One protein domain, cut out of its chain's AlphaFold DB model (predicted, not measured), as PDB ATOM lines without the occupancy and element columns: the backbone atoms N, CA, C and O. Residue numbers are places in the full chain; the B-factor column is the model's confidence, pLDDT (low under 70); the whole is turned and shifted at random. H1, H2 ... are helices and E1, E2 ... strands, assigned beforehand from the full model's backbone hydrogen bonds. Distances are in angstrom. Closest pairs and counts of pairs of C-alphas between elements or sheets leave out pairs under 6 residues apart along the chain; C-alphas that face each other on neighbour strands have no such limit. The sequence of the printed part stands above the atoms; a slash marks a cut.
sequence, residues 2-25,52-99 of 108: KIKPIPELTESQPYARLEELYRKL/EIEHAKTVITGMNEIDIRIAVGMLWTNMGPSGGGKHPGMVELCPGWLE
ATOM      1  N   LYS A   2      -1.663 -42.000 -33.317       94.19
ATOM      2  CA  LYS A   2      -0.887 -43.130 -33.861       94.19
ATOM      3  C   LYS A   2      -0.804 -44.217 -32.793       94.19
ATOM      4  O   LYS A   2      -0.662 -43.888 -31.622       94.19
ATOM      5  N   ILE A   3      -0.892 -45.481 -33.186       96.06
ATOM      6  CA  ILE A   3      -0.796 -46.627 -32.273       96.06
ATOM      7  C   ILE A   3       0.441 -47.430 -32.667       96.06
ATOM      8  O   ILE A   3       0.668 -47.661 -33.856       96.06
ATOM      9  N   LYS A   4       1.261 -47.805 -31.688       96.44
ATOM     10  CA  LYS A   4       2.486 -48.589 -31.883       96.44
ATOM     11  C   LYS A   4       2.562 -49.710 -30.846       96.44
ATOM     12  O   LYS A   4       2.034 -49.521 -29.757       96.44
ATOM     13  N   PRO A   5       3.234 -50.837 -31.124       97.75
ATOM     14  CA  PRO A   5       3.538 -51.810 -30.079       97.75
ATOM     15  C   PRO A   5       4.402 -51.172 -28.986       97.75
ATOM     16  O   PRO A   5       5.210 -50.282 -29.270       97.75
ATOM     17  N   ILE A   6       4.245 -51.640 -27.746       97.81
ATOM     18  CA  ILE A   6       5.151 -51.275 -26.652       97.81
ATOM     19  C   ILE A   6       6.556 -51.778 -27.013       97.81
ATOM     20  O   ILE A   6       6.726 -52.983 -27.209       97.81
ATOM     21  N   PRO A   7       7.562 -50.895 -27.143       97.31
ATOM     22  CA  PRO A   7       8.892 -51.324 -27.533       97.31
ATOM     23  C   PRO A   7       9.574 -52.074 -26.388       97.31
ATOM     24  O   PRO A   7       9.445 -51.711 -25.220       97.31
ATOM     25  N   GLU A   8      10.367 -53.082 -26.735       96.75
ATOM     26  CA  GLU A   8      11.335 -53.649 -25.799       96.75
ATOM     27  C   GLU A   8      12.435 -52.622 -25.516       96.75
ATOM     28  O   GLU A   8      12.860 -51.902 -26.423       96.75
ATOM     29  N   LEU A   9      12.903 -52.554 -24.272       97.94
ATOM     30  CA  LEU A   9      13.950 -51.630 -23.836       97.94
ATOM     31  C   LEU A   9      15.202 -52.424 -23.468       97.94
ATOM     32  O   LEU A   9      15.128 -53.422 -22.745       97.94
ATOM     33  N   THR A  10      16.347 -51.981 -23.970       97.44
ATOM     34  CA  THR A  10      17.632 -52.690 -23.913       97.44
ATOM     35  C   THR A  10      18.703 -51.929 -23.143       97.44
ATOM     36  O   THR A  10      19.687 -52.531 -22.718       97.44
ATOM     37  N   GLU A  11      18.500 -50.633 -22.903       98.12
ATOM     38  CA  GLU A  11      19.423 -49.833 -22.112       98.12
ATOM     39  C   GLU A  11      19.524 -50.352 -20.675       98.12
ATOM     40  O   GLU A  11      18.580 -50.917 -20.114       98.12
ATOM     41  N   SER A  12      20.693 -50.163 -20.064       96.06
ATOM     42  CA  SER A  12      20.938 -50.663 -18.707       96.06
ATOM     43  C   SER A  12      20.384 -49.721 -17.643       96.06
ATOM     44  O   SER A  12      19.721 -50.171 -16.718       96.06
ATOM     45  N   GLN A  13      20.637 -48.418 -17.754       97.12
ATOM     46  CA  GLN A  13      20.293 -47.458 -16.701       97.12
ATOM     47  C   GLN A  13      18.826 -47.005 -16.797       97.12
ATOM     48  O   GLN A  13      18.365 -46.741 -17.909       97.12
ATOM     49  N   PRO A  14      18.095 -46.828 -15.674       96.75
ATOM     50  CA  PRO A  14      16.667 -46.486 -15.704       96.75
ATOM     51  C   PRO A  14      16.325 -45.244 -16.535       96.75
ATOM     52  O   PRO A  14      15.379 -45.260 -17.317       96.75
ATOM     53  N   TYR A  15      17.121 -44.177 -16.419       96.50
ATOM     54  CA  TYR A  15      16.919 -42.963 -17.215       96.50
ATOM     55  C   TYR A  15      17.161 -43.203 -18.714       96.50
ATOM     56  O   TYR A  15      16.361 -42.784 -19.543       96.50
ATOM     57  N   ALA A  16      18.213 -43.949 -19.066       97.75
ATOM     58  CA  ALA A  16      18.521 -44.278 -20.456       97.75
ATOM     59  C   ALA A  16      17.426 -45.141 -21.107       97.75
ATOM     60  O   ALA A  16      17.128 -44.960 -22.283       97.75
ATOM     61  N   ARG A  17      16.779 -46.028 -20.339       98.31
ATOM     62  CA  ARG A  17      15.622 -46.820 -20.795       98.31
ATOM     63  C   ARG A  17      14.402 -45.952 -21.077       98.31
ATOM     64  O   ARG A  17      13.719 -46.170 -22.075       98.31
ATOM     65  N   LEU A  18      14.154 -44.940 -20.246       97.69
ATOM     66  CA  LEU A  18      13.091 -43.967 -20.493       97.69
ATOM     67  C   LEU A  18      13.366 -43.141 -21.761       97.69
ATOM     68  O   LEU A  18      12.481 -42.965 -22.598       97.69
ATOM     69  N   GLU A  19      14.601 -42.681 -21.955       97.44
ATOM     70  CA  GLU A  19      14.978 -42.020 -23.206       97.44
ATOM     71  C   GLU A  19      14.857 -42.956 -24.418       97.44
ATOM     72  O   GLU A  19      14.370 -42.548 -25.472       97.44
ATOM     73  N   GLU A  20      15.293 -44.212 -24.286       98.19
ATOM     74  CA  GLU A  20      15.193 -45.233 -25.330       98.19
ATOM     75  C   GLU A  20      13.738 -45.472 -25.729       98.19
ATOM     76  O   GLU A  20      13.442 -45.522 -26.926       98.19
ATOM     77  N   LEU A  21      12.826 -45.557 -24.754       98.12
ATOM     78  CA  LEU A  21      11.391 -45.644 -24.994       98.12
ATOM     79  C   LEU A  21      10.937 -44.501 -25.904       98.12
ATOM     80  O   LEU A  21      10.352 -44.748 -26.961       98.12
ATOM     81  N   TYR A  22      11.256 -43.256 -25.552       97.44
ATOM     82  CA  TYR A  22      10.849 -42.107 -26.356       97.44
ATOM     83  C   TYR A  22      11.511 -42.071 -27.729       97.44
ATOM     84  O   TYR A  22      10.823 -41.810 -28.721       97.44
ATOM     85  N   ARG A  23      12.800 -42.412 -27.834       97.12
ATOM     86  CA  ARG A  23      13.497 -42.529 -29.124       97.12
ATOM     87  C   ARG A  23      12.815 -43.551 -30.033       97.12
ATOM     88  O   ARG A  23      12.508 -43.241 -31.183       97.12
ATOM     89  N   LYS A  24      12.469 -44.733 -29.510       97.25
ATOM     90  CA  LYS A  24      11.735 -45.773 -30.257       97.25
ATOM     91  C   LYS A  24      10.319 -45.333 -30.649       97.25
ATOM     92  O   LYS A  24       9.780 -45.781 -31.665       97.25
ATOM     93  N   LEU A  25       9.724 -44.401 -29.907       96.19
ATOM     94  CA  LEU A  25       8.436 -43.791 -30.248       96.19
ATOM     95  C   LEU A  25       8.544 -42.629 -31.249       96.19
ATOM     96  O   LEU A  25       7.523 -42.265 -31.844       96.19
ATOM     97  N   GLU A  52      10.464 -52.160 -14.872       98.31
ATOM     98  CA  GLU A  52      11.546 -51.176 -14.800       98.31
ATOM     99  C   GLU A  52      12.132 -51.068 -13.388       98.31
ATOM    100  O   GLU A  52      13.346 -50.954 -13.226       98.31
ATOM    101  N   ILE A  53      11.292 -51.197 -12.356       98.19
ATOM    102  CA  ILE A  53      11.738 -51.321 -10.965       98.19
ATOM    103  C   ILE A  53      12.560 -52.599 -10.766       98.19
ATOM    104  O   ILE A  53      13.644 -52.534 -10.188       98.19
ATOM    105  N   GLU A  54      12.071 -53.755 -11.225       98.00
ATOM    106  CA  GLU A  54      12.804 -55.018 -11.059       98.00
ATOM    107  C   GLU A  54      14.116 -55.015 -11.849       98.00
ATOM    108  O   GLU A  54      15.149 -55.406 -11.310       98.00
ATOM    109  N   HIS A  55      14.119 -54.485 -13.075       97.88
ATOM    110  CA  HIS A  55      15.341 -54.278 -13.852       97.88
ATOM    111  C   HIS A  55      16.342 -53.404 -13.089       97.88
ATOM    112  O   HIS A  55      17.495 -53.801 -12.923       97.88
ATOM    113  N   ALA A  56      15.909 -52.261 -12.549       97.69
ATOM    114  CA  ALA A  56      16.781 -51.336 -11.830       97.69
ATOM    115  C   ALA A  56      17.491 -51.977 -10.629       97.69
ATOM    116  O   ALA A  56      18.673 -51.714 -10.410       97.69
ATOM    117  N   LYS A  57      16.812 -52.863  -9.888       97.00
ATOM    118  CA  LYS A  57      17.426 -53.603  -8.773       97.00
ATOM    119  C   LYS A  57      18.563 -54.523  -9.209       97.00
ATOM    120  O   LYS A  57      19.448 -54.805  -8.410       97.00
ATOM    121  N   THR A  58      18.546 -55.006 -10.452       96.44
ATOM    122  CA  THR A  58      19.613 -55.879 -10.970       96.44
ATOM    123  C   THR A  58      20.855 -55.108 -11.412       96.44
ATOM    124  O   THR A  58      21.949 -55.668 -11.409       96.44
ATOM    125  N   VAL A  59      20.705 -53.832 -11.783       96.69
ATOM    126  CA  VAL A  59      21.789 -53.017 -12.362       96.69
ATOM    127  C   VAL A  59      22.346 -51.962 -11.403       96.69
ATOM    128  O   VAL A  59      23.502 -51.565 -11.546       96.69
ATOM    129  N   ILE A  60      21.560 -51.498 -10.427       96.06
ATOM    130  CA  ILE A  60      22.006 -50.538  -9.412       96.06
ATOM    131  C   ILE A  60      22.534 -51.314  -8.211       96.06
ATOM    132  O   ILE A  60      21.788 -51.986  -7.504       96.06
ATOM    133  N   THR A  61      23.834 -51.188  -7.958       94.12
ATOM    134  CA  THR A  61      24.500 -51.811  -6.807       94.12
ATOM    135  C   THR A  61      24.798 -50.771  -5.728       94.12
ATOM    136  O   THR A  61      24.977 -49.589  -6.018       94.12
ATOM    137  N   GLY A  62      24.830 -51.197  -4.462       93.75
ATOM    138  CA  GLY A  62      25.185 -50.320  -3.335       93.75
ATOM    139  C   GLY A  62      24.077 -49.376  -2.848       93.75
ATOM    140  O   GLY A  62      24.332 -48.565  -1.964       93.75
ATOM    141  N   MET A  63      22.855 -49.497  -3.376       95.00
ATOM    142  CA  MET A  63      21.661 -48.791  -2.900       95.00
ATOM    143  C   MET A  63      20.666 -49.794  -2.310       95.00
ATOM    144  O   MET A  63      20.592 -50.935  -2.769       95.00
ATOM    145  N   ASN A  64      19.907 -49.396  -1.284       97.06
ATOM    146  CA  ASN A  64      18.867 -50.264  -0.738       97.06
ATOM    147  C   ASN A  64      17.689 -50.392  -1.731       97.06
ATOM    148  O   ASN A  64      17.431 -49.499  -2.540       97.06
ATOM    149  N   GLU A  65      16.949 -51.502  -1.675       96.75
ATOM    150  CA  GLU A  65      15.863 -51.754  -2.633       96.75
ATOM    151  C   GLU A  65      14.710 -50.745  -2.552       96.75
ATOM    152  O   GLU A  65      14.025 -50.513  -3.550       96.75
ATOM    153  N   ILE A  66      14.460 -50.169  -1.374       97.12
ATOM    154  CA  ILE A  66      13.367 -49.215  -1.162       97.12
ATOM    155  C   ILE A  66      13.675 -47.904  -1.890       97.12
ATOM    156  O   ILE A  66      12.823 -47.395  -2.615       97.12
ATOM    157  N   ASP A  67      14.902 -47.409  -1.772       98.06
ATOM    158  CA  ASP A  67      15.386 -46.208  -2.445       98.06
ATOM    159  C   ASP A  67      15.364 -46.401  -3.963       98.06
ATOM    160  O   ASP A  67      14.906 -45.513  -4.679       98.06
ATOM    161  N   ILE A  68      15.748 -47.586  -4.461       97.81
ATOM    162  CA  ILE A  68      15.635 -47.923  -5.890       97.81
ATOM    163  C   ILE A  68      14.171 -47.860  -6.342       97.81
ATOM    164  O   ILE A  68      13.860 -47.203  -7.337       97.81
ATOM    165  N   ARG A  69      13.255 -48.505  -5.605       98.00
ATOM    166  CA  ARG A  69      11.814 -48.489  -5.914       98.00
ATOM    167  C   ARG A  69      11.264 -47.066  -5.952       98.00
ATOM    168  O   ARG A  69      10.526 -46.738  -6.877       98.00
ATOM    169  N   ILE A  70      11.619 -46.230  -4.978       97.94
ATOM    170  CA  ILE A  70      11.154 -44.841  -4.896       97.94
ATOM    171  C   ILE A  70      11.726 -44.016  -6.050       97.94
ATOM    172  O   ILE A  70      10.964 -43.351  -6.748       97.94
ATOM    173  N   ALA A  71      13.036 -44.080  -6.291       97.31
ATOM    174  CA  ALA A  71      13.693 -43.287  -7.326       97.31
ATOM    175  C   ALA A  71      13.166 -43.627  -8.728       97.31
ATOM    176  O   ALA A  71      12.808 -42.733  -9.495       97.31
ATOM    177  N   VAL A  72      13.057 -44.919  -9.052       98.00
ATOM    178  CA  VAL A  72      12.522 -45.380 -10.342       98.00
ATOM    179  C   VAL A  72      11.023 -45.105 -10.435       98.00
ATOM    180  O   VAL A  72      10.552 -44.628 -11.464       98.00
ATOM    181  N   GLY A  73      10.276 -45.318  -9.350       97.62
ATOM    182  CA  GLY A  73       8.858 -44.972  -9.266       97.62
ATOM    183  C   GLY A  73       8.596 -43.503  -9.591       97.62
ATOM    184  O   GLY A  73       7.763 -43.196 -10.444       97.62
ATOM    185  N   MET A  74       9.349 -42.597  -8.965       97.88
ATOM    186  CA  MET A  74       9.259 -41.158  -9.215       97.88
ATOM    187  C   MET A  74       9.664 -40.795 -10.645       97.88
ATOM    188  O   MET A  74       8.964 -40.015 -11.286       97.88
ATOM    189  N   LEU A  75      10.750 -41.377 -11.166       97.44
ATOM    190  CA  LEU A  75      11.202 -41.161 -12.542       97.44
ATOM    191  C   LEU A  75      10.079 -41.450 -13.550       97.44
ATOM    192  O   LEU A  75       9.723 -40.595 -14.359       97.44
ATOM    193  N   TRP A  76       9.505 -42.649 -13.476       97.19
ATOM    194  CA  TRP A  76       8.515 -43.123 -14.440       97.19
ATOM    195  C   TRP A  76       7.130 -42.507 -14.236       97.19
ATOM    196  O   TRP A  76       6.418 -42.291 -15.210       97.19
ATOM    197  N   THR A  77       6.753 -42.162 -13.004       95.44
ATOM    198  CA  THR A  77       5.469 -41.489 -12.741       95.44
ATOM    199  C   THR A  77       5.490 -40.030 -13.196       95.44
ATOM    200  O   THR A  77       4.483 -39.532 -13.690       95.44
ATOM    201  N   ASN A  78       6.629 -39.344 -13.060       95.69
ATOM    202  CA  ASN A  78       6.732 -37.928 -13.415       95.69
ATOM    203  C   ASN A  78       7.056 -37.705 -14.894       95.69
ATOM    204  O   ASN A  78       6.605 -36.723 -15.475       95.69
ATOM    205  N   MET A  79       7.865 -38.582 -15.493       96.19
ATOM    206  CA  MET A  79       8.401 -38.370 -16.839       96.19
ATOM    207  C   MET A  79       8.127 -39.522 -17.801       96.19
ATOM    208  O   MET A  79       8.533 -39.415 -18.947       96.19
ATOM    209  N   GLY A  80       7.500 -40.613 -17.353       96.25
ATOM    210  CA  GLY A  80       7.115 -41.743 -18.197       96.25
ATOM    211  C   GLY A  80       5.766 -41.549 -18.892       96.25
ATOM    212  O   GLY A  80       5.095 -40.536 -18.681       96.25
ATOM    213  N   PRO A  81       5.348 -42.510 -19.739       96.69
ATOM    214  CA  PRO A  81       4.011 -42.523 -20.329       96.69
ATOM    215  C   PRO A  81       2.923 -42.415 -19.263       96.69
ATOM    216  O   PRO A  81       3.101 -42.890 -18.142       96.69
ATOM    217  N   SER A  82       1.764 -41.873 -19.625       93.56
ATOM    218  CA  SER A  82       0.602 -41.879 -18.742       93.56
ATOM    219  C   SER A  82      -0.232 -43.153 -18.909       93.56
ATOM    220  O   SER A  82      -0.275 -43.757 -19.983       93.56
ATOM    221  N   GLY A  83      -0.978 -43.523 -17.866       90.50
ATOM    222  CA  GLY A  83      -2.071 -44.491 -17.987       90.50
ATOM    223  C   GLY A  83      -3.263 -43.949 -18.796       90.50
ATOM    224  O   GLY A  83      -3.261 -42.808 -19.271       90.50
ATOM    225  N   GLY A  84      -4.310 -44.769 -18.930       89.00
ATOM    226  CA  GLY A  84      -5.589 -44.378 -19.544       89.00
ATOM    227  C   GLY A  84      -5.680 -44.558 -21.064       89.00
ATOM    228  O   GLY A  84      -6.628 -44.074 -21.690       89.00
ATOM    229  N   GLY A  85      -4.711 -45.247 -21.664       94.31
ATOM    230  CA  GLY A  85      -4.849 -45.838 -22.990       94.31
ATOM    231  C   GLY A  85      -5.927 -46.926 -23.003       94.31
ATOM    232  O   GLY A  85      -6.245 -47.547 -21.991       94.31
ATOM    233  N   LYS A  86      -6.516 -47.141 -24.172       96.19
ATOM    234  CA  LYS A  86      -7.607 -48.079 -24.445       96.19
ATOM    235  C   LYS A  86      -7.160 -49.321 -25.216       96.19
ATOM    236  O   LYS A  86      -7.977 -50.216 -25.407       96.19
ATOM    237  N   HIS A  87      -5.910 -49.372 -25.679       97.25
ATOM    238  CA  HIS A  87      -5.387 -50.473 -26.492       97.25
ATOM    239  C   HIS A  87      -4.321 -51.269 -25.720       97.25
ATOM    240  O   HIS A  87      -3.171 -50.831 -25.662       97.25
ATOM    241  N   PRO A  88      -4.677 -52.431 -25.141       97.44
ATOM    242  CA  PRO A  88      -3.721 -53.300 -24.461       97.44
ATOM    243  C   PRO A  88      -2.559 -53.733 -25.365       97.44
ATOM    244  O   PRO A  88      -2.751 -53.995 -26.555       97.44
ATOM    245  N   GLY A  89      -1.355 -53.820 -24.800       97.25
ATOM    246  CA  GLY A  89      -0.119 -54.175 -25.504       97.25
ATOM    247  C   GLY A  89       0.407 -53.093 -26.455       97.25
ATOM    248  O   GLY A  89       1.375 -53.330 -27.184       97.25
ATOM    249  N   MET A  90      -0.211 -51.909 -26.465       98.12
ATOM    250  CA  MET A  90       0.105 -50.826 -27.391       98.12
ATOM    251  C   MET A  90       0.372 -49.505 -26.665       98.12
ATOM    252  O   MET A  90      -0.143 -49.227 -25.587       98.12
ATOM    253  N   VAL A  91       1.158 -48.659 -27.322       97.81
ATOM    254  CA  VAL A  91       1.348 -47.246 -27.017       97.81
ATOM    255  C   VAL A  91       0.455 -46.416 -27.930       97.81
ATOM    256  O   VAL A  91       0.540 -46.500 -29.159       97.81
ATOM    257  N   GLU A  92      -0.354 -45.553 -27.331       98.06
ATOM    258  CA  GLU A  92      -1.133 -44.532 -28.021       98.06
ATOM    259  C   GLU A  92      -0.396 -43.196 -27.999       98.06
ATOM    260  O   GLU A  92      -0.189 -42.582 -26.953       98.06
ATOM    261  N   LEU A  93      -0.041 -42.718 -29.184       96.88
ATOM    262  CA  LEU A  93       0.548 -41.406 -29.402       96.88
ATOM    263  C   LEU A  93      -0.571 -40.427 -29.777       96.88
ATOM    264  O   LEU A  93      -1.145 -40.474 -30.878       96.88
ATOM    265  N   CYS A  94      -0.910 -39.567 -28.823       94.88
ATOM    266  CA  CYS A  94      -1.950 -38.555 -28.944       94.88
ATOM    267  C   CYS A  94      -1.538 -37.437 -29.924       94.88
ATOM    268  O   CYS A  94      -0.346 -37.239 -30.169       94.88
ATOM    269  N   PRO A  95      -2.503 -36.686 -30.491       93.06
ATOM    270  CA  PRO A  95      -2.201 -35.499 -31.295       93.06
ATOM    271  C   PRO A  95      -1.279 -34.519 -30.555       93.06
ATOM    272  O   PRO A  95      -1.455 -34.302 -29.349       93.06
ATOM    273  N   GLY A  96      -0.310 -33.938 -31.267       88.19
ATOM    274  CA  GLY A  96       0.741 -33.113 -30.670       88.19
ATOM    275  C   GLY A  96       1.971 -33.888 -30.185       88.19
ATOM    276  O   GLY A  96       2.913 -33.269 -29.701       88.19
ATOM    277  N   TRP A  97       2.016 -35.222 -30.312       92.00
ATOM    278  CA  TRP A  97       3.244 -35.979 -30.045       92.00
ATOM    279  C   TRP A  97       4.333 -35.619 -31.064       92.00
ATOM    280  O   TRP A  97       4.303 -36.091 -32.204       92.00
ATOM    281  N   LEU A  98       5.286 -34.784 -30.633       83.56
ATOM    282  CA  LEU A  98       6.445 -34.293 -31.400       83.56
ATOM    283  C   LEU A  98       6.105 -33.519 -32.685       83.56
ATOM    284  O   LEU A  98       7.004 -33.161 -33.456       83.56
ATOM    285  N   GLU A  99       4.822 -33.243 -32.904       74.25
ATOM    286  CA  GLU A  99       4.343 -32.341 -33.942       74.25
ATOM    287  C   GLU A  99       4.718 -30.913 -33.533       74.25
ATOM    288  O   GLU A  99       4.598 -30.533 -32.367       74.25
TER     289      GLU A  99
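Overview. This is residues 2 to 25 and 52 to 99 of the 108 residues of an uncharacterized protein of Pelotomaculum thermopropionicum (strain DSM 13744 / JCM 10971 / SI) (UniProt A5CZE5). A small two-stranded ribbon, E1 and E2, makes one end of an elongated model, and helices H1 and H3 run along its length the same way, toward that ribbon. H1 is set nearer to the ribbon than H3, and the short helix H2 packs steeply on H3 toward the other end. The printed part has 72 residues, with three named helices and two named strands in the order E1, H1, H2, H3, E2; the sheet's order is E1 - E2, antiparallel, and the class is mostly helix. The whole is only just loose, close to compact, with a radius of gyration of the C-alphas of 13.6 A and spans of 41 by 23 by 22 A.

Along the chain. Strand E1 is residues 2 to 5, and C-alpha 2 stands at (-0.887, -43.130, -33.861). Strand E2 is residues 90 to 93, ending at C-alpha 93 at (0.548, -41.406, -29.402). Helix H3, the longest, is residues 65 to 79 and measures 20.9 A from first to last C-alpha, beginning at (15.863, -51.754, -2.633). Helix H1 is residues 14 to 25, 16.9 A long, and helix H2 is residues 52 to 59, 10.7 A long.

Arrangement. E1 and E2 are antiparallel neighbours, with 152 degrees between their directions. N 2 and O 93 are 2.9 A apart and N 91 and O 4 are 2.7 A apart, both within hydrogen-bond range. The closest C-alphas of E1 and H1, those of Lys 4 and Leu 25, are 7.8 A apart. H1 and E2 are only just apart, with a closest distance of 8.3 A. H1 with residues 14 to 18 alone and H3 with residues 72 to 76 alone only just touch, with 3 pairs of C-alphas within 8 A, the closest being Pro 14 and Val 72 at 6.9 A. Their lines stand at a shallow tilt of 31 degrees, the same way. H2 and H3 touch at a steep tilt of 48 degrees, opposite ways, and their closest C-alphas, of Ile 53 and Arg 69, are 5.8 A apart. H1 and H2 are close but not clearly touching, the C-alphas of Pro 14 and Ala 56 being closest at 6.2 A. H2 is apart from both strands, and H3 is apart from E1. In H1 and H3 every O i to N i+4 pair is within hydrogen-bond range; in H2 it is 3 of 4.

Size, cuts and confidence. The two C-alphas farthest apart, those of Gly 62 and Pro 95, are 41.8 A apart. Residues 26 to 51 are cut out and not printed, and C-alphas 25 and 52 are 17.4 A apart across the cut. Of the links that are printed whole, H2 to H3 is tight, E1 to H1 and H3 to E2 are short, and none is long. The mean pLDDT of the printed part is 96.0, and no printed residue is under 70.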